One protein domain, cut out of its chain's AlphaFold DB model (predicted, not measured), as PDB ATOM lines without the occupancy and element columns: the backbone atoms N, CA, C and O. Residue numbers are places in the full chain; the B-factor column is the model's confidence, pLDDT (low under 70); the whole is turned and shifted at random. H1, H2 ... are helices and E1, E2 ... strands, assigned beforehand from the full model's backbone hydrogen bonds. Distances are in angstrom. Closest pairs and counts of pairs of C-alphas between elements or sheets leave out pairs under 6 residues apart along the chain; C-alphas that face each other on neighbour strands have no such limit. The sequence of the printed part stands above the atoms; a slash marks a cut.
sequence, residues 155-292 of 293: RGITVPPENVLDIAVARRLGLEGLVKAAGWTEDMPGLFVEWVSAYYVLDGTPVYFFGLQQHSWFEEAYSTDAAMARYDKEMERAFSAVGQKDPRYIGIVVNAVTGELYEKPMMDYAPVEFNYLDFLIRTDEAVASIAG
ATOM      1  N   ARG A 155     109.369  96.909 127.131       88.62
ATOM      2  CA  ARG A 155     110.072  96.139 126.092       88.62
ATOM      3  C   ARG A 155     109.312  94.882 125.677       88.62
ATOM      4  O   ARG A 155     109.636  94.327 124.634       88.62
ATOM      5  N   GLY A 156     108.306  94.459 126.449       89.31
ATOM      6  CA  GLY A 156     107.539  93.255 126.137       89.31
ATOM      7  C   GLY A 156     108.431  92.021 126.195       89.31
ATOM      8  O   GLY A 156     108.429  91.216 125.270       89.31
ATOM      9  N   ILE A 157     109.240  91.924 127.251       94.25
ATOM     10  CA  ILE A 157     110.112  90.775 127.485       94.25
ATOM     11  C   ILE A 157     109.240  89.559 127.786       94.25
ATOM     12  O   ILE A 157     108.356  89.619 128.641       94.25
ATOM     13  N   THR A 158     109.492  88.463 127.073       95.06
ATOM     14  CA  THR A 158     108.730  87.218 127.193       95.06
ATOM     15  C   THR A 158     109.647  86.006 127.150       95.06
ATOM     16  O   THR A 158     110.825  86.096 126.802       95.06
ATOM     17  N   VAL A 159     109.082  84.837 127.444       95.38
ATOM     18  CA  VAL A 159     109.732  83.563 127.132       95.38
ATOM     19  C   VAL A 159     109.862  83.431 125.602       95.38
ATOM     20  O   VAL A 159     108.926  83.812 124.884       95.38
ATOM     21  N   PRO A 160     110.996  82.929 125.078       95.12
ATOM     22  CA  PRO A 160     111.152  82.689 123.651       95.12
ATOM     23  C   PRO A 160     110.200  81.590 123.153       95.12
ATOM     24  O   PRO A 160     110.037  80.575 123.833       95.12
ATOM     25  N   PRO A 161     109.581  81.747 121.972       95.00
ATOM     26  CA  PRO A 161     108.753  80.705 121.373       95.00
ATOM     27  C   PRO A 161     109.604  79.549 120.812       95.00
ATOM     28  O   PRO A 161     110.788  79.703 120.535       95.00
ATOM     29  N   GLU A 162     108.996  78.389 120.562       94.06
ATOM     30  CA  GLU A 162     109.717  77.190 120.082       94.06
ATOM     31  C   GLU A 162     110.332  77.331 118.675       94.06
ATOM     32  O   GLU A 162     111.161  76.521 118.269       94.06
ATOM     33  N   ASN A 163     109.909  78.332 117.899       93.88
ATOM     34  CA  ASN A 163     110.337  78.529 116.515       93.88
ATOM     35  C   ASN A 163     111.568  79.440 116.358       93.88
ATOM     36  O   ASN A 163     111.923  79.767 115.223       93.88
ATOM     37  N   VAL A 164     112.185  79.878 117.457       97.19
ATOM     38  CA  VAL A 164     113.466  80.599 117.439       97.19
ATOM     39  C   VAL A 164     114.610  79.687 117.885       97.19
ATOM     40  O   VAL A 164     114.395  78.549 118.299       97.19
ATOM     41  N   LEU A 165     115.847  80.163 117.745       97.62
ATOM     42  CA  LEU A 165     117.025  79.439 118.207       97.62
ATOM     43  C   LEU A 165     116.950  79.177 119.710       97.62
ATOM     44  O   LEU A 165     116.532  80.036 120.474       97.62
ATOM     45  N   ASP A 166     117.451  78.019 120.130       95.38
ATOM     46  CA  ASP A 166     117.710  77.759 121.542       95.38
ATOM     47  C   ASP A 166     118.641  78.834 122.132       95.38
ATOM     48  O   ASP A 166     119.594  79.280 121.479       95.38
ATOM     49  N   ILE A 167     118.384  79.244 123.377       93.94
ATOM     50  CA  ILE A 167     119.115  80.347 124.007       93.94
ATOM     51  C   ILE A 167     120.614  80.056 124.136       93.94
ATOM     52  O   ILE A 167     121.420  80.963 123.938       93.94
ATOM     53  N   ALA A 168     121.022  78.807 124.383       94.19
ATOM     54  CA  ALA A 168     122.436  78.453 124.463       94.19
ATOM     55  C   ALA A 168     123.113  78.546 123.086       94.19
ATOM     56  O   ALA A 168     124.271  78.965 122.983       94.19
ATOM     57  N   VAL A 169     122.383  78.219 122.014       97.25
ATOM     58  CA  VAL A 169     122.853  78.389 120.631       97.25
ATOM     59  C   VAL A 169     122.976  79.871 120.278       97.25
ATOM     60  O   VAL A 169     124.028  80.286 119.791       97.25
ATOM     61  N   ALA A 170     121.945  80.673 120.559       97.19
ATOM     62  CA  ALA A 170     121.961  82.116 120.329       97.19
ATOM     63  C   ALA A 170     123.078  82.806 121.124       97.19
ATOM     64  O   ALA A 170     123.790  83.650 120.580       97.19
ATOM     65  N   ARG A 171     123.293  82.390 122.378       96.06
ATOM     66  CA  ARG A 171     124.386  82.868 123.228       96.06
ATOM     67  C   ARG A 171     125.737  82.584 122.590       96.06
ATOM     68  O   ARG A 171     126.525  83.506 122.414       96.06
ATOM     69  N   ARG A 172     126.005  81.332 122.203       97.06
ATOM     70  CA  ARG A 172     127.272  80.951 121.557       97.06
ATOM     71  C   ARG A 172     127.541  81.796 120.307       97.06
ATOM     72  O   ARG A 172     128.614  82.378 120.198       97.06
ATOM     73  N   LEU A 173     126.559  81.906 119.410       98.06
ATOM     74  CA  LEU A 173     126.687  82.695 118.179       98.06
ATOM     75  C   LEU A 173     126.876  84.192 118.469       98.06
ATOM     76  O   LEU A 173     127.677  84.855 117.813       98.06
ATOM     77  N   GLY A 174     126.203  84.716 119.495       97.25
ATOM     78  CA  GLY A 174     126.403  86.079 119.978       97.25
ATOM     79  C   GLY A 174     127.828  86.337 120.471       97.25
ATOM     80  O   GLY A 174     128.412  87.364 120.127       97.25
ATOM     81  N   LEU A 175     128.412  85.401 121.228       97.12
ATOM     82  CA  LEU A 175     129.798  85.498 121.699       97.12
ATOM     83  C   LEU A 175     130.805  85.398 120.542       97.12
ATOM     84  O   LEU A 175     131.740  86.192 120.484       97.12
ATOM     85  N   GLU A 176     130.594  84.494 119.583       97.44
ATOM     86  CA  GLU A 176     131.410  84.408 118.360       97.44
ATOM     87  C   GLU A 176     131.335  85.712 117.543       97.44
ATOM     88  O   GLU A 176     132.351  86.249 117.085       97.44
ATOM     89  N   GLY A 177     130.128  86.267 117.402       97.00
ATOM     90  CA  GLY A 177     129.889  87.551 116.752       97.00
ATOM     91  C   GLY A 177     130.596  88.703 117.463       97.00
ATOM     92  O   GLY A 177     131.225  89.531 116.800       97.00
ATOM     93  N   LEU A 178     130.540  88.739 118.798       96.38
ATOM     94  CA  LEU A 178     131.262  89.706 119.628       96.38
ATOM     95  C   LEU A 178     132.768  89.630 119.369       96.38
ATOM     96  O   LEU A 178     133.377  90.658 119.075       96.38
ATOM     97  N   VAL A 179     133.353  88.431 119.435       97.12
ATOM     98  CA  VAL A 179     134.790  88.203 119.215       97.12
ATOM     99  C   VAL A 179     135.218  88.772 117.864       97.12
ATOM    100  O   VAL A 179     136.162  89.561 117.784       97.12
ATOM    101  N   LYS A 180     134.461  88.457 116.809       96.19
ATOM    102  CA  LYS A 180     134.720  88.960 115.457       96.19
ATOM    103  C   LYS A 180     134.567  90.480 115.355       96.19
ATOM    104  O   LYS A 180     135.410  91.130 114.744       96.19
ATOM    105  N   ALA A 181     133.499  91.046 115.915       94.44
ATOM    106  CA  ALA A 181     133.196  92.473 115.811       94.44
ATOM    107  C   ALA A 181     134.180  93.349 116.605       94.44
ATOM    108  O   ALA A 181     134.489  94.463 116.183       94.44
ATOM    109  N   ALA A 182     134.662  92.849 117.742       92.69
ATOM    110  CA  ALA A 182     135.585  93.553 118.623       92.69
ATOM    111  C   ALA A 182     137.066  93.292 118.294       92.69
ATOM    112  O   ALA A 182     137.939  94.005 118.789       92.69
ATOM    113  N   GLY A 183     137.365  92.290 117.460       94.19
ATOM    114  CA  GLY A 183     138.740  91.868 117.185       94.19
ATOM    115  C   GLY A 183     139.407  91.228 118.404       94.19
ATOM    116  O   GLY A 183     140.585  91.465 118.659       94.19
ATOM    117  N   TRP A 184     138.635  90.478 119.189       95.31
ATOM    118  CA  TRP A 184     139.108  89.772 120.379       95.31
ATOM    119  C   TRP A 184     139.567  88.355 120.036       95.31
ATOM    120  O   TRP A 184     139.381  87.876 118.918       95.31
ATOM    121  N   THR A 185     140.171  87.674 121.006       95.06
ATOM    122  CA  THR A 185     140.379  86.224 120.934       95.06
ATOM    123  C   THR A 185     139.164  85.481 121.492       95.06
ATOM    124  O   THR A 185     138.375  86.045 122.253       95.06
ATOM    125  N   GLU A 186     139.016  84.205 121.126       94.12
ATOM    126  CA  GLU A 186     137.874  83.360 121.521       94.12
ATOM    127  C   GLU A 186     137.721  83.202 123.044       94.12
ATOM    128  O   GLU A 186     136.605  83.035 123.528       94.12
ATOM    129  N   ASP A 187     138.815  83.324 123.803       94.56
ATOM    130  CA  ASP A 187     138.811  83.163 125.262       94.56
ATOM    131  C   ASP A 187     138.364  84.428 126.019       94.56
ATOM    132  O   ASP A 187     137.956  84.344 127.178       94.56
ATOM    133  N   MET A 188     138.431  85.616 125.401       96.25
ATOM    134  CA  MET A 188     138.162  86.888 126.092       96.25
ATOM    135  C   MET A 188     136.736  87.019 126.646       96.25
ATOM    136  O   MET A 188     136.600  87.528 127.760       96.25
ATOM    137  N   PRO A 189     135.669  86.560 125.961       95.12
ATOM    138  CA  PRO A 189     134.330  86.570 126.542       95.12
ATOM    139  C   PRO A 189     134.214  85.751 127.834       95.12
ATOM    140  O   PRO A 189     133.369  86.063 128.667       95.12
ATOM    141  N   GLY A 190     135.069  84.738 128.025       93.50
ATOM    142  CA  GLY A 190     135.112  83.925 129.242       93.50
ATOM    143  C   GLY A 190     135.637  84.662 130.478       93.50
ATOM    144  O   GLY A 190     135.540  84.131 131.577       93.50
ATOM    145  N   LEU A 191     136.166  85.879 130.317       94.75
ATOM    146  CA  LEU A 191     136.577  86.752 131.422       94.75
ATOM    147  C   LEU A 191     135.413  87.573 132.007       94.75
ATOM    148  O   LEU A 191     135.614  88.376 132.922       94.75
ATOM    149  N   PHE A 192     134.213  87.414 131.451       93.69
ATOM    150  CA  PHE A 192     133.006  88.106 131.872       93.69
ATOM    151  C   PHE A 192     131.965  87.105 132.355       93.69
ATOM    152  O   PHE A 192     131.832  86.004 131.818       93.69
ATOM    153  N   VAL A 193     131.157  87.535 133.318       90.38
ATOM    154  CA  VAL A 193     129.978  86.793 133.754       90.38
ATOM    155  C   VAL A 193     128.743  87.315 133.030       90.38
ATOM    156  O   VAL A 193     128.565  88.524 132.857       90.38
ATOM    157  N   GLU A 194     127.873  86.402 132.597       90.25
ATOM    158  CA  GLU A 194     126.544  86.786 132.131       90.25
ATOM    159  C   GLU A 194     125.722  87.256 133.329       90.25
ATOM    160  O   GLU A 194     125.463  86.497 134.262       90.25
ATOM    161  N   TRP A 195     125.335  88.526 133.313       88.25
ATOM    162  CA  TRP A 195     124.595  89.131 134.416       88.25
ATOM    163  C   TRP A 195     123.098  89.218 134.134       88.25
ATOM    164  O   TRP A 195     122.314  89.252 135.079       88.25
ATOM    165  N   VAL A 196     122.689  89.211 132.864       91.81
ATOM    166  CA  VAL A 196     121.284  89.104 132.458       91.81
ATOM    167  C   VAL A 196     121.161  88.623 131.021       91.81
ATOM    168  O   VAL A 196     121.965  88.983 130.161       91.81
ATOM    169  N   SER A 197     120.093  87.895 130.742       93.81
ATOM    170  CA  SER A 197     119.604  87.631 129.399       93.81
ATOM    171  C   SER A 197     118.117  87.952 129.293       93.81
ATOM    172  O   SER A 197     117.386  87.963 130.282       93.81
ATOM    173  N   ALA A 198     117.667  88.278 128.085       94.94
ATOM    174  CA  ALA A 198     116.270  88.589 127.806       94.94
ATOM    175  C   ALA A 198     115.905  88.209 126.371       94.94
ATOM    176  O   ALA A 198     116.753  88.245 125.480       94.94
ATOM    177  N   TYR A 199     114.628  87.916 126.141       96.06
ATOM    178  CA  TYR A 199     114.053  87.781 124.808       96.06
ATOM    179  C   TYR A 199     112.907  88.774 124.636       96.06
ATOM    180  O   TYR A 199     112.071  88.922 125.527       96.06
ATOM    181  N   TYR A 200     112.882  89.466 123.500       95.38
ATOM    182  CA  TYR A 200     111.821  90.407 123.140       95.38
ATOM    183  C   TYR A 200     111.814  90.667 121.628       95.38
ATOM    184  O   TYR A 200     112.674  90.188 120.888       95.38
ATOM    185  N   VAL A 201     110.828  91.431 121.151       94.69
ATOM    186  CA  VAL A 201     110.738  91.854 119.748       94.69
ATOM    187  C   VAL A 201     111.188  93.309 119.626       94.69
ATOM    188  O   VAL A 201     110.547  94.210 120.163       94.69
ATOM    189  N   LEU A 202     112.285  93.535 118.905       91.19
ATOM    190  CA  LEU A 202     112.845  94.852 118.615       91.19
ATOM    191  C   LEU A 202     112.539  95.231 117.165       91.19
ATOM    192  O   LEU A 202     112.993  94.561 116.240       91.19
ATOM    193  N   ASP A 203     111.726  96.270 116.965       89.62
ATOM    194  CA  ASP A 203     111.333  96.776 115.642       89.62
ATOM    195  C   ASP A 203     110.831  95.673 114.689       89.62
ATOM    196  O   ASP A 203     111.193  95.588 113.517       89.62
ATOM    197  N   GLY A 204     110.000  94.773 115.228       92.62
ATOM    198  CA  GLY A 204     109.437  93.625 114.507       92.62
ATOM    199  C   GLY A 204     110.377  92.423 114.363       92.62
ATOM    200  O   GLY A 204     109.955  91.390 113.849       92.62
ATOM    201  N   THR A 205     111.619  92.518 114.841       95.50
ATOM    202  CA  THR A 205     112.598  91.425 114.818       95.50
ATOM    203  C   THR A 205     112.679  90.748 116.187       95.50
ATOM    204  O   THR A 205     112.942  91.429 117.176       95.50
ATOM    205  N   PRO A 206     112.481  89.424 116.292       97.19
ATOM    206  CA  PRO A 206     112.710  88.712 117.543       97.19
ATOM    207  C   PRO A 206     114.212  88.675 117.845       97.19
ATOM    208  O   PRO A 206     115.020  88.290 116.994       97.19
ATOM    209  N   VAL A 207     114.591  89.076 119.055       97.19
ATOM    210  CA  VAL A 207     115.990  89.166 119.473       97.19
ATOM    211  C   VAL A 207     116.212  88.552 120.846       97.19
ATOM    212  O   VAL A 207     115.342  88.586 121.718       97.19
ATOM    213  N   TYR A 208     117.421  88.040 121.040       96.88
ATOM    214  CA  TYR A 208     117.994  87.817 122.357       96.88
ATOM    215  C   TYR A 208     118.899  88.986 122.722       96.88
ATOM    216  O   TYR A 208     119.694  89.445 121.900       96.88
ATOM    217  N   PHE A 209     118.817  89.431 123.967       95.00
ATOM    218  CA  PHE A 209     119.819  90.279 124.588       95.00
ATOM    219  C   PHE A 209     120.631  89.453 125.582       95.00
ATOM    220  O   PHE A 209     120.054  88.750 126.411       95.00
ATOM    221  N   PHE A 210     121.952  89.593 125.524       94.56
ATOM    222  CA  PHE A 210     122.884  89.068 126.514       94.56
ATOM    223  C   PHE A 210     123.707  90.217 127.081       94.56
ATOM    224  O   PHE A 210     124.429  90.912 126.359       94.56
ATOM    225  N   GLY A 211     123.584  90.415 128.384       92.50
ATOM    226  CA  GLY A 211     124.411  91.317 129.152       92.50
ATOM    227  C   GLY A 211     125.563  90.547 129.786       92.50
ATOM    228  O   GLY A 211     125.342  89.597 130.537       92.50
ATOM    229  N   LEU A 212     126.790  91.010 129.555       92.19
ATOM    230  CA  LEU A 212     127.999  90.545 130.232       92.19
ATOM    231  C   LEU A 212     128.578  91.669 131.097       92.19
ATOM    232  O   LEU A 212     128.484  92.843 130.736       92.19
ATOM    233  N   GLN A 213     129.176  91.313 132.227       90.62
ATOM    234  CA  GLN A 213     129.863  92.252 133.111       90.62
ATOM    235  C   GLN A 213     131.170  91.653 133.620       90.62
ATOM    236  O   GLN A 213     131.341  90.432 133.637       90.62
ATOM    237  N   GLN A 214     132.087  92.512 134.054       92.06
ATOM    238  CA  GLN A 214     133.264  92.060 134.789       92.06
ATOM    239  C   GLN A 214     132.882  91.398 136.116       92.06
ATOM    240  O   GLN A 214     131.880  91.762 136.736       92.06
ATOM    241  N   HIS A 215     133.719  90.470 136.569       90.75
ATOM    242  CA  HIS A 215     133.561  89.867 137.886       90.75
ATOM    243  C   HIS A 215     133.711  90.905 139.006       90.75
ATOM    244  O   HIS A 215     134.436  91.897 138.878       90.75
ATOM    245  N   SER A 216     133.008  90.677 140.115       84.19
ATOM    246  CA  SER A 216     132.996  91.580 141.267       84.19
ATOM    247  C   SER A 216     133.260  90.864 142.589       84.19
ATOM    248  O   SER A 216     133.036  89.666 142.731       84.19
ATOM    249  N   TRP A 217     133.639  91.638 143.605       80.75
ATOM    250  CA  TRP A 217     133.867  91.170 144.977       80.75
ATOM    251  C   TRP A 217     132.650  90.525 145.652       80.75
ATOM    252  O   TRP A 217     132.794  89.880 146.687       80.75
ATOM    253  N   PHE A 218     131.451  90.717 145.096       76.31
ATOM    254  CA  PHE A 218     130.230  90.084 145.596       76.31
ATOM    255  C   PHE A 218     130.127  88.607 145.208       76.31
ATOM    256  O   PHE A 218     129.322  87.877 145.781       76.31
ATOM    257  N   GLU A 219     130.935  88.155 144.253       80.56
ATOM    258  CA  GLU A 219     131.006  86.758 143.860       80.56
ATOM    259  C   GLU A 219     131.980  86.016 144.773       80.56
ATOM    260  O   GLU A 219     133.107  86.459 144.989       80.56
ATOM    261  N   GLU A 220     131.572  84.856 145.295       76.19
ATOM    262  CA  GLU A 220     132.368  84.085 146.261       76.19
ATOM    263  C   GLU A 220     133.788  83.799 145.743       76.19
ATOM    264  O   GLU A 220     134.765  84.004 146.469       76.19
ATOM    265  N   ALA A 221     133.907  83.436 144.460       82.25
ATOM    266  CA  ALA A 221     135.177  83.161 143.783       82.25
ATOM    267  C   ALA A 221     136.142  84.364 143.755       82.25
ATOM    268  O   ALA A 221     137.350  84.180 143.608       82.25
ATOM    269  N   TYR A 222     135.618  85.576 143.936       86.25
ATOM    270  CA  TYR A 222     136.321  86.851 143.825       86.25
ATOM    271  C   TYR A 222     136.214  87.699 145.104       86.25
ATOM    272  O   TYR A 222     136.580  88.868 145.126       86.25
ATOM    273  N   SER A 223     135.779  87.107 146.216       82.56
ATOM    274  CA  SER A 223     135.569  87.805 147.493       82.56
ATOM    275  C   SER A 223     136.857  88.185 148.246       82.56
ATOM    276  O   SER A 223     136.794  88.764 149.329       82.56
ATOM    277  N   THR A 224     138.038  87.867 147.698       88.88
ATOM    278  CA  THR A 224     139.345  88.102 148.338       88.88
ATOM    279  C   THR A 224     140.282  88.937 147.473       88.88
ATOM    280  O   THR A 224     140.285  88.808 146.247       88.88
ATOM    281  N   ASP A 225     141.168  89.704 148.121       91.38
ATOM    282  CA  ASP A 225     142.138  90.567 147.434       91.38
ATOM    283  C   ASP A 225     143.020  89.804 146.453       91.38
ATOM    284  O   ASP A 225     143.278  90.256 145.341       91.38
ATOM    285  N   ALA A 226     143.456  88.607 146.841       93.44
ATOM    286  CA  ALA A 226     144.302  87.775 145.998       93.44
ATOM    287  C   ALA A 226     143.564  87.228 144.764       93.44
ATOM    288  O   ALA A 226     144.194  87.020 143.723       93.44
ATOM    289  N   ALA A 227     142.259  86.960 144.874       91.94
ATOM    290  CA  ALA A 227     141.448  86.495 143.753       91.94
ATOM    291  C   ALA A 227     141.177  87.634 142.763       91.94
ATOM    292  O   ALA A 227     141.455  87.478 141.575       91.94
ATOM    293  N   MET A 228     140.743  88.798 143.252       93.12
ATOM    294  CA  MET A 228     140.487  89.957 142.392       93.12
ATOM    295  C   MET A 228     141.755  90.508 141.749       93.12
ATOM    296  O   MET A 228     141.766  90.740 140.547       93.12
ATOM    297  N   ALA A 229     142.873  90.588 142.477       93.81
ATOM    298  CA  ALA A 229     144.144  91.007 141.881       93.81
ATOM    299  C   ALA A 229     144.616  90.066 140.755       93.81
ATOM    300  O   ALA A 229     145.293  90.493 139.818       93.81
ATOM    301  N   ARG A 230     144.282  88.770 140.834       95.44
ATOM    302  CA  ARG A 230     144.568  87.808 139.761       95.44
ATOM    303  C   ARG A 230     143.678  88.053 138.551       95.44
ATOM    304  O   ARG A 230     144.198  88.085 137.440       95.44
ATOM    305  N   TYR A 231     142.382  88.239 138.783       95.50
ATOM    306  CA  TYR A 231     141.413  88.560 137.743       95.50
ATOM    307  C   TYR A 231     141.787  89.843 136.992       95.50
ATOM    308  O   TYR A 231     141.928  89.817 135.771       95.50
ATOM    309  N   ASP A 232     142.067  90.926 137.717       94.31
ATOM    310  CA  ASP A 232     142.450  92.218 137.138       94.31
ATOM    311  C   ASP A 232     143.698  92.085 136.253       94.31
ATOM    312  O   ASP A 232     143.758  92.629 135.151       94.31
ATOM    313  N   LYS A 233     144.683  91.288 136.685       95.62
ATOM    314  CA  LYS A 233     145.892  91.013 135.898       95.62
ATOM    315  C   LYS A 233     145.601  90.203 134.630       95.62
ATOM    316  O   LYS A 233     146.265  90.395 133.610       95.62
ATOM    317  N   GLU A 234     144.662  89.262 134.684       95.81
ATOM    318  CA  GLU A 234     144.241  88.488 133.512       95.81
ATOM    319  C   GLU A 234     143.509  89.366 132.495       95.81
ATOM    320  O   GLU A 234     143.837  89.296 131.307       95.81
ATOM    321  N   MET A 235     142.613  90.236 132.970       95.44
ATOM    322  CA  MET A 235     141.938  91.261 132.172       95.44
ATOM    323  C   MET A 235     142.950  92.198 131.507       95.44
ATOM    324  O   MET A 235     142.977  92.307 130.281       95.44
ATOM    325  N   GLU A 236     143.851  92.803 132.288       94.62
ATOM    326  CA  GLU A 236     144.883  93.711 131.778       94.62
ATOM    327  C   GLU A 236     145.728  93.038 130.690       94.62
ATOM    328  O   GLU A 236     145.950  93.611 129.622       94.62
ATOM    329  N   ARG A 237     146.164  91.793 130.925       95.75
ATOM    330  CA  ARG A 237     146.955  91.022 129.958       95.75
ATOM    331  C   ARG A 237     146.187  90.775 128.660       95.75
ATOM    332  O   ARG A 237     146.765  90.953 127.588       95.75
ATOM    333  N   ALA A 238     144.932  90.335 128.744       96.25
ATOM    334  CA  ALA A 238     144.128  89.995 127.572       96.25
ATOM    335  C   ALA A 238     143.860  91.228 126.697       96.25
ATOM    336  O   ALA A 238     144.101  91.202 125.491       96.25
ATOM    337  N   PHE A 239     143.441  92.333 127.313       95.06
ATOM    338  CA  PHE A 239     143.095  93.560 126.597       95.06
ATOM    339  C   PHE A 239     144.326  94.332 126.100       95.06
ATOM    340  O   PHE A 239     144.320  94.838 124.974       95.06
ATOM    341  N   SER A 240     145.436  94.320 126.849       94.06
ATOM    342  CA  SER A 240     146.710  94.890 126.380       94.06
ATOM    343  C   SER A 240     147.265  94.151 125.161       94.06
ATOM    344  O   SER A 240     147.836  94.786 124.274       94.06
ATOM    345  N   ALA A 241     147.078  92.827 125.073       92.88
ATOM    346  CA  ALA A 241     147.554  92.023 123.943       92.88
ATOM    347  C   ALA A 241     146.894  92.409 122.607       92.88
ATOM    348  O   ALA A 241     147.522  92.282 121.558       92.88
ATOM    349  N   VAL A 242     145.657  92.916 122.651       94.00
ATOM    350  CA  VAL A 242     144.923  93.417 121.477       94.00
ATOM    351  C   VAL A 242     144.939  94.947 121.367       94.00
ATOM    352  O   VAL A 242     144.310  95.507 120.471       94.00
ATOM    353  N   GLY A 243     145.666  95.641 122.253       92.75
ATOM    354  CA  GLY A 243     145.787  97.102 122.255       92.75
ATOM    355  C   GLY A 243     144.485  97.841 122.588       92.75
ATOM    356  O   GLY A 243     144.274  98.948 122.097       92.75
ATOM    357  N   GLN A 244     143.604  97.234 123.388       91.81
ATOM    358  CA  GLN A 244     142.299  97.789 123.760       91.81
ATOM    359  C   GLN A 244     142.195  98.003 125.275       91.81
ATOM    360  O   GLN A 244     142.993  97.480 126.047       91.81
ATOM    361  N   LYS A 245     141.198  98.784 125.704       90.19
ATOM    362  CA  LYS A 245     140.790  98.867 127.113       90.19
ATOM    363  C   LYS A 245     139.793  97.760 127.429       90.19
ATOM    364  O   LYS A 245     139.007  97.387 126.559       90.19
ATOM    365  N   ASP A 246     139.784  97.297 128.670       89.94
ATOM    366  CA  ASP A 246     138.765  96.388 129.172       89.94
ATOM    367  C   ASP A 246     137.432  97.124 129.409       89.94
ATOM    368  O   ASP A 246     137.395  98.138 130.114       89.94
ATOM    369  N   PRO A 247     136.317  96.657 128.821       90.94
ATOM    370  CA  PRO A 247     134.999  97.183 129.137       90.94
ATOM    371  C   PRO A 247     134.526  96.667 130.496       90.94
ATOM    372  O   PRO A 247     134.838  95.544 130.886       90.94
ATOM    373  N   ARG A 248     133.724  97.468 131.197       88.25
ATOM    374  CA  ARG A 248     133.019  97.075 132.425       88.25
ATOM    375  C   ARG A 248     131.791  96.223 132.124       88.25
ATOM    376  O   ARG A 248     131.558  95.230 132.808       88.25
ATOM    377  N   TYR A 249     131.051  96.605 131.086       88.75
ATOM    378  CA  TYR A 249     129.813  95.958 130.667       88.75
ATOM    379  C   TYR A 249     129.770  95.800 129.153       88.75
ATOM    380  O   TYR A 249     130.256  96.659 128.413       88.75
ATOM    381  N   ILE A 250     129.153  94.713 128.699       90.94
ATOM    382  CA  ILE A 250     128.949  94.411 127.286       90.94
ATOM    383  C   ILE A 250     127.484  94.033 127.078       90.94
ATOM    384  O   ILE A 250     126.958  93.161 127.762       90.94
ATOM    385  N   GLY A 251     126.828  94.676 126.119       92.38
ATOM    386  CA  GLY A 251     125.488  94.324 125.664       92.38
ATOM    387  C   GLY A 251     125.528  93.765 124.249       92.38
ATOM    388  O   GLY A 251     125.910  94.471 123.313       92.38
ATOM    389  N   ILE A 252     125.078  92.525 124.080       94.31
ATOM    390  CA  ILE A 252     125.006  91.832 122.792       94.31
ATOM    391  C   ILE A 252     123.534  91.643 122.434       94.31
ATOM    392  O   ILE A 252     122.767  91.138 123.249       94.31
ATOM    393  N   VAL A 253     123.142  92.034 121.220       95.25
ATOM    394  CA  VAL A 253     121.810  91.741 120.674       95.25
ATOM    395  C   VAL A 253     121.973  90.794 119.499       95.25
ATOM    396  O   VAL A 253     122.721  91.076 118.562       95.25
ATOM    397  N   VAL A 254     121.275  89.668 119.556       97.50
ATOM    398  CA  VAL A 254     121.354  88.587 118.575       97.50
ATOM    399  C   VAL A 254     119.981  88.403 117.954       97.50
ATOM    400  O   VAL A 254     118.987  88.299 118.668       97.50
ATOM    401  N   ASN A 255     119.909  88.338 116.628       98.00
ATOM    402  CA  ASN A 255     118.689  87.949 115.938       98.00
ATOM    403  C   ASN A 255     118.325  86.513 116.345       98.00
ATOM    404  O   ASN A 255     119.097  85.582 116.118       98.00
ATOM    405  N   ALA A 256     117.147  86.326 116.933       97.88
ATOM    406  CA  ALA A 256     116.751  85.043 117.503       97.88
ATOM    407  C   ALA A 256     116.505  83.955 116.445       97.88
ATOM    408  O   ALA A 256     116.444  82.780 116.785       97.88
ATOM    409  N   VAL A 257     116.374  84.319 115.165       97.50
ATOM    410  CA  VAL A 257     116.161  83.378 114.057       97.50
ATOM    411  C   VAL A 257     117.475  83.024 113.365       97.50
ATOM    412  O   VAL A 257     117.717  81.854 113.081       97.50
ATOM    413  N   THR A 258     118.321  84.016 113.072       97.31
ATOM    414  CA  THR A 258     119.557  83.794 112.297       97.31
ATOM    415  C   THR A 258     120.782  83.546 113.169       97.31
ATOM    416  O   THR A 258     121.749  82.947 112.704       97.31
ATOM    417  N   GLY A 259     120.759  84.000 114.425       96.69
ATOM    418  CA  GLY A 259     121.909  83.961 115.328       96.69
ATOM    419  C   GLY A 259     122.975  85.015 115.022       96.69
ATOM    420  O   GLY A 259     124.008  85.055 115.684       96.69
ATOM    421  N   GLU A 260     122.745  85.878 114.033       97.31
ATOM    422  CA  GLU A 260     123.645  86.983 113.720       97.31
ATOM    423  C   GLU A 260     123.476  88.120 114.728       97.31
ATOM    424  O   GLU A 260     122.395  88.327 115.287       97.31
ATOM    425  N   LEU A 261     124.540  88.900 114.932       96.69
ATOM    426  CA  LEU A 261     124.430  90.149 115.675       96.69
ATOM    427  C   LEU A 261     123.419  91.069 114.984       96.69
ATOM    428  O   LEU A 261     123.566  91.383 113.804       96.69
ATOM    429  N   TYR A 262     122.413  91.511 115.732       94.88
ATOM    430  CA  TYR A 262     121.420  92.466 115.241       94.88
ATOM    431  C   TYR A 262     122.035  93.863 115.061       94.88
ATOM    432  O   TYR A 262     121.717  94.587 114.122       94.88
ATOM    433  N   GLU A 263     122.962  94.218 115.949       90.75
ATOM    434  CA  GLU A 263     123.682  95.487 115.958       90.75
ATOM    435  C   GLU A 263     125.116  95.296 116.465       90.75
ATOM    436  O   GLU A 263     125.495  94.226 116.954       90.75
ATOM    437  N   LYS A 264     125.937  96.347 116.361       90.81
ATOM    438  CA  LYS A 264     127.281  96.331 116.943       90.81
ATOM    439  C   LYS A 264     127.175  96.129 118.465       90.81
ATOM    440  O   LYS A 264     126.358  96.808 119.090       90.81
ATOM    441  N   PRO A 265     128.019  95.275 119.080       91.69
ATOM    442  CA  PRO A 265     128.037  95.132 120.526       91.69
ATOM    443  C   PRO A 265     128.312  96.471 121.201       91.69
ATOM    444  O   PRO A 265     129.148  97.259 120.750       91.69
ATOM    445  N   MET A 266     127.611  96.703 122.297       88.88
ATOM    446  CA  MET A 266     127.721  97.924 123.077       88.88
ATOM    447  C   MET A 266     128.631  97.667 124.270       88.88
ATOM    448  O   MET A 266     128.442  96.680 124.973       88.88
ATOM    449  N   MET A 267     129.633  98.520 124.474       88.25
ATOM    450  CA  MET A 267     130.684  98.336 125.478       88.25
ATOM    451  C   MET A 267     130.834  99.589 126.328       88.25
ATOM    452  O   MET A 267     131.140 100.651 125.801       88.25
ATOM    453  N   ASP A 268     130.653  99.465 127.634       86.69
ATOM    454  CA  ASP A 268     130.829 100.578 128.565       86.69
ATOM    455  C   ASP A 268     132.176 100.507 129.288       86.69
ATOM    456  O   ASP A 268     132.681  99.419 129.566       86.69
ATOM    457  N   TYR A 269     132.753 101.666 129.609       85.75
ATOM    458  CA  TYR A 269     134.098 101.801 130.170       85.75
ATOM    459  C   TYR A 269     134.111 102.764 131.361       85.75
ATOM    460  O   TYR A 269     133.481 103.823 131.357       85.75
ATOM    461  N   ALA A 270     134.931 102.461 132.370       78.19
ATOM    462  CA  ALA A 270     135.134 103.375 133.491       78.19
ATOM    463  C   ALA A 270     135.711 104.736 133.020       78.19
ATOM    464  O   ALA A 270     136.572 104.771 132.133       78.19
ATOM    465  N   PRO A 271     135.306 105.875 133.620       68.12
ATOM    466  CA  PRO A 271     134.472 106.014 134.818       68.12
ATOM    467  C   PRO A 271     132.983 106.273 134.515       68.12
ATOM    468  O   PRO A 271     132.312 106.904 135.328       68.12
ATOM    469  N   VAL A 272     132.479 105.915 133.329       64.50
ATOM    470  CA  VAL A 272     131.078 106.195 133.002       64.50
ATOM    471  C   VAL A 272     130.181 105.270 133.837       64.50
ATOM    472  O   VAL A 272     130.429 104.075 133.929       64.50
ATOM    473  N   GLU A 273     129.200 105.845 134.537       56.56
ATOM    474  CA  GLU A 273     128.240 105.103 135.366       56.56
ATOM    475  C   GLU A 273     126.887 105.052 134.647       56.56
ATOM    476  O   GLU A 273     126.083 105.979 134.798       56.56
ATOM    477  N   PHE A 274     126.606 103.980 133.904       65.94
ATOM    478  CA  PHE A 274     125.229 103.672 133.494       65.94
ATOM    479  C   PHE A 274     124.488 102.905 134.572       65.94
ATOM    480  O   PHE A 274     125.084 102.179 135.373       65.94
ATOM    481  N   ASN A 275     123.160 103.047 134.583       70.25
ATOM    482  CA  ASN A 275     122.356 102.037 135.234       70.25
ATOM    483  C   ASN A 275     122.405 100.789 134.356       70.25
ATOM    484  O   ASN A 275     122.284 100.846 133.136       70.25
ATOM    485  N   TYR A 276     122.561  99.643 134.987       70.75
ATOM    486  CA  TYR A 276     122.602  98.361 134.317       70.75
ATOM    487  C   TYR A 276     121.356  98.130 133.422       70.75
ATOM    488  O   TYR A 276     121.455  97.567 132.333       70.75
ATOM    489  N   LEU A 277     120.190  98.674 133.788       81.88
ATOM    490  CA  LEU A 277     118.975  98.617 132.966       81.88
ATOM    491  C   LEU A 277     119.060  99.383 131.650       81.88
ATOM    492  O   LEU A 277     118.348  99.029 130.709       81.88
ATOM    493  N   ASP A 278     119.932 100.387 131.558       79.81
ATOM    494  CA  ASP A 278     120.107 101.190 130.346       79.81
ATOM    495  C   ASP A 278     120.511 100.302 129.153       79.81
ATOM    496  O   ASP A 278     120.107 100.547 128.015       79.81
ATOM    497  N   PHE A 279     121.202  99.186 129.419       78.12
ATOM    498  CA  PHE A 279     121.583  98.201 128.407       78.12
ATOM    499  C   PHE A 279     120.392  97.446 127.798       78.12
ATOM    500  O   PHE A 279     120.448  97.067 126.626       78.12
ATOM    501  N   LEU A 280     119.318  97.243 128.570       83.25
ATOM    502  CA  LEU A 280     118.077  96.618 128.100       83.25
ATOM    503  C   LEU A 280     117.201  97.614 127.332       83.25
ATOM    504  O   LEU A 280     116.495  97.234 126.400       83.25
ATOM    505  N   ILE A 281     117.232  98.892 127.722       83.12
ATOM    506  CA  ILE A 281     116.369  99.923 127.132       83.12
ATOM    507  C   ILE A 281     117.019 100.713 125.996       83.12
ATOM    508  O   ILE A 281     116.284 101.447 125.346       83.12
ATOM    509  N   ARG A 282     118.322 100.560 125.728       71.88
ATOM    510  CA  ARG A 282     119.019 101.082 124.532       71.88
ATOM    511  C   ARG A 282     118.579 102.497 124.136       71.88
ATOM    512  O   ARG A 282     118.002 102.700 123.072       71.88
ATOM    513  N   THR A 283     118.797 103.468 125.019       68.44
ATOM    514  CA  THR A 283     118.501 104.875 124.717       68.44
ATOM    515  C   THR A 283     119.590 105.477 123.829       68.44
ATOM    516  O   THR A 283     120.753 105.083 123.922       68.44
ATOM    517  N   ASP A 284     119.238 106.470 123.005       68.62
ATOM    518  CA  ASP A 284     120.217 107.222 122.202       68.62
ATOM    519  C   ASP A 284     121.328 107.812 123.078       68.62
ATOM    520  O   ASP A 284     122.494 107.829 122.690       68.62
ATOM    521  N   GLU A 285     120.975 108.246 124.291       67.75
ATOM    522  CA  GLU A 285     121.922 108.740 125.287       67.75
ATOM    523  C   GLU A 285     122.927 107.660 125.702       67.75
ATOM    524  O   GLU A 285     124.126 107.931 125.669       67.75
ATOM    525  N   ALA A 286     122.463 106.444 126.022       69.56
ATOM    526  CA  ALA A 286     123.323 105.322 126.406       69.56
ATOM    527  C   ALA A 286     124.224 104.863 125.248       69.56
ATOM    528  O   ALA A 286     125.402 104.563 125.444       69.56
ATOM    529  N   VAL A 287     123.697 104.845 124.021       71.06
ATOM    530  CA  VAL A 287     124.482 104.499 122.828       71.06
ATOM    531  C   VAL A 287     125.538 105.574 122.544       71.06
ATOM    532  O   VAL A 287     126.699 105.246 122.285       71.06
ATOM    533  N   ALA A 288     125.176 106.857 122.623       68.94
ATOM    534  CA  ALA A 288     126.078 107.972 122.339       68.94
ATOM    535  C   ALA A 288     127.233 108.073 123.343       68.94
ATOM    536  O   ALA A 288     128.368 108.352 122.957       68.94
ATOM    537  N   SER A 289     126.972 107.829 124.622       63.97
ATOM    538  CA  SER A 289     127.998 107.852 125.664       63.97
ATOM    539  C   SER A 289     128.979 106.687 125.585       63.97
ATOM    540  O   SER A 289     130.144 106.843 125.937       63.97
ATOM    541  N   ILE A 290     128.525 105.540 125.082       64.25
ATOM    542  CA  ILE A 290     129.361 104.364 124.825       64.25
ATOM    543  C   ILE A 290     130.220 104.568 123.574       64.25
ATOM    544  O   ILE A 290     131.380 104.162 123.529       64.25
ATOM    545  N   ALA A 291     129.691 105.280 122.579       59.41
ATOM    546  CA  ALA A 291     130.446 105.703 121.404       59.41
ATOM    547  C   ALA A 291     131.419 106.875 121.678       59.41
ATOM    548  O   ALA A 291     132.189 107.234 120.787       59.41
ATOM    549  N   GLY A 292     131.378 107.485 122.872       48.78
ATOM    550  CA  GLY A 292     131.915 108.822 123.135       48.78
ATOM    551  C   GLY A 292     132.811 108.951 124.368       48.78
ATOM    552  O   GLY A 292     132.466 109.694 125.286       48.78
TER     553      GLY A 292
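This is residues 155 to 292 of the 293 residues of an uncharacterized protein of Clostridiales bacterium (UniProt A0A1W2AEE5). A twisted wall of four antiparallel strands has H1 across one face, making two layers, a sheet with a helix over it. The long helix H3 lies off the sheet, beyond the end where E2 stops, while little H4 and H5 graze the sheet, H5 by edge strand E4. The 138 printed residues run H1 H2 E1 E2 H3 E3 E4 H4 H5, sheet order E1 E2 E3 E4, class mixed. The whole is compact, radius of gyration of the C-alphas 15.4 A, spanning 45 by 30 by 29 A, only just elongated.

Start at C-alpha 192, (133.006, 88.106, 131.872), where E1, residues 192 to 202, begins its 25.1 A; it bends by 64 degrees at residue 199. E2 is 205 to 214, 28.7 A; E3 is 249 to 255, 20.1 A; E4 is 266 to 268. Find H1 at 167 to 182, 21.8 A, H2 at 188 to 191, H3 at 225 to 241, 24.2 A, and H4 at 278 to 281. H5, 284 to 290, ends at C-alpha 290, (129.361, 104.364, 124.825).

In hairpin E1 and E2, look at N 198 and O 209, 3.0 A; between antiparallel E2 and E3, N 210 and O 252, 2.9 A; in hairpin E3 and E4, N 251 and O 266, 2.8 A. H1 is on the sheet at a height of 9.0 A, across the strands; its closest C-alphas to E3 are Gly 174 and Val 254, 5.8 A. H1 and H2 only just touch, with 3 pairs of C-alphas within 8 A, the closest Leu 175 and Pro 189, 6.7 A. H2 and H3 are close but not clearly touching, closest C-alphas Met 188 and Ala 238, 6.9 A. H2, H4 and H5 each only graze the sheet; the closest C-alphas of E4 and H5 are Asp 268 and Ile 290, 5.5 A. H1, H3 and H5 have every O i to N i+4 pair within hydrogen-bond range; H2 and H4 are too short for one.

The farthest C-alphas, Gly 204 and Ala 226, are 47.3 A apart. The printed part has no cut and no long link. Look for pLDDT under 70 at residues 271 to 274, 283 to 286 and 288 to 292.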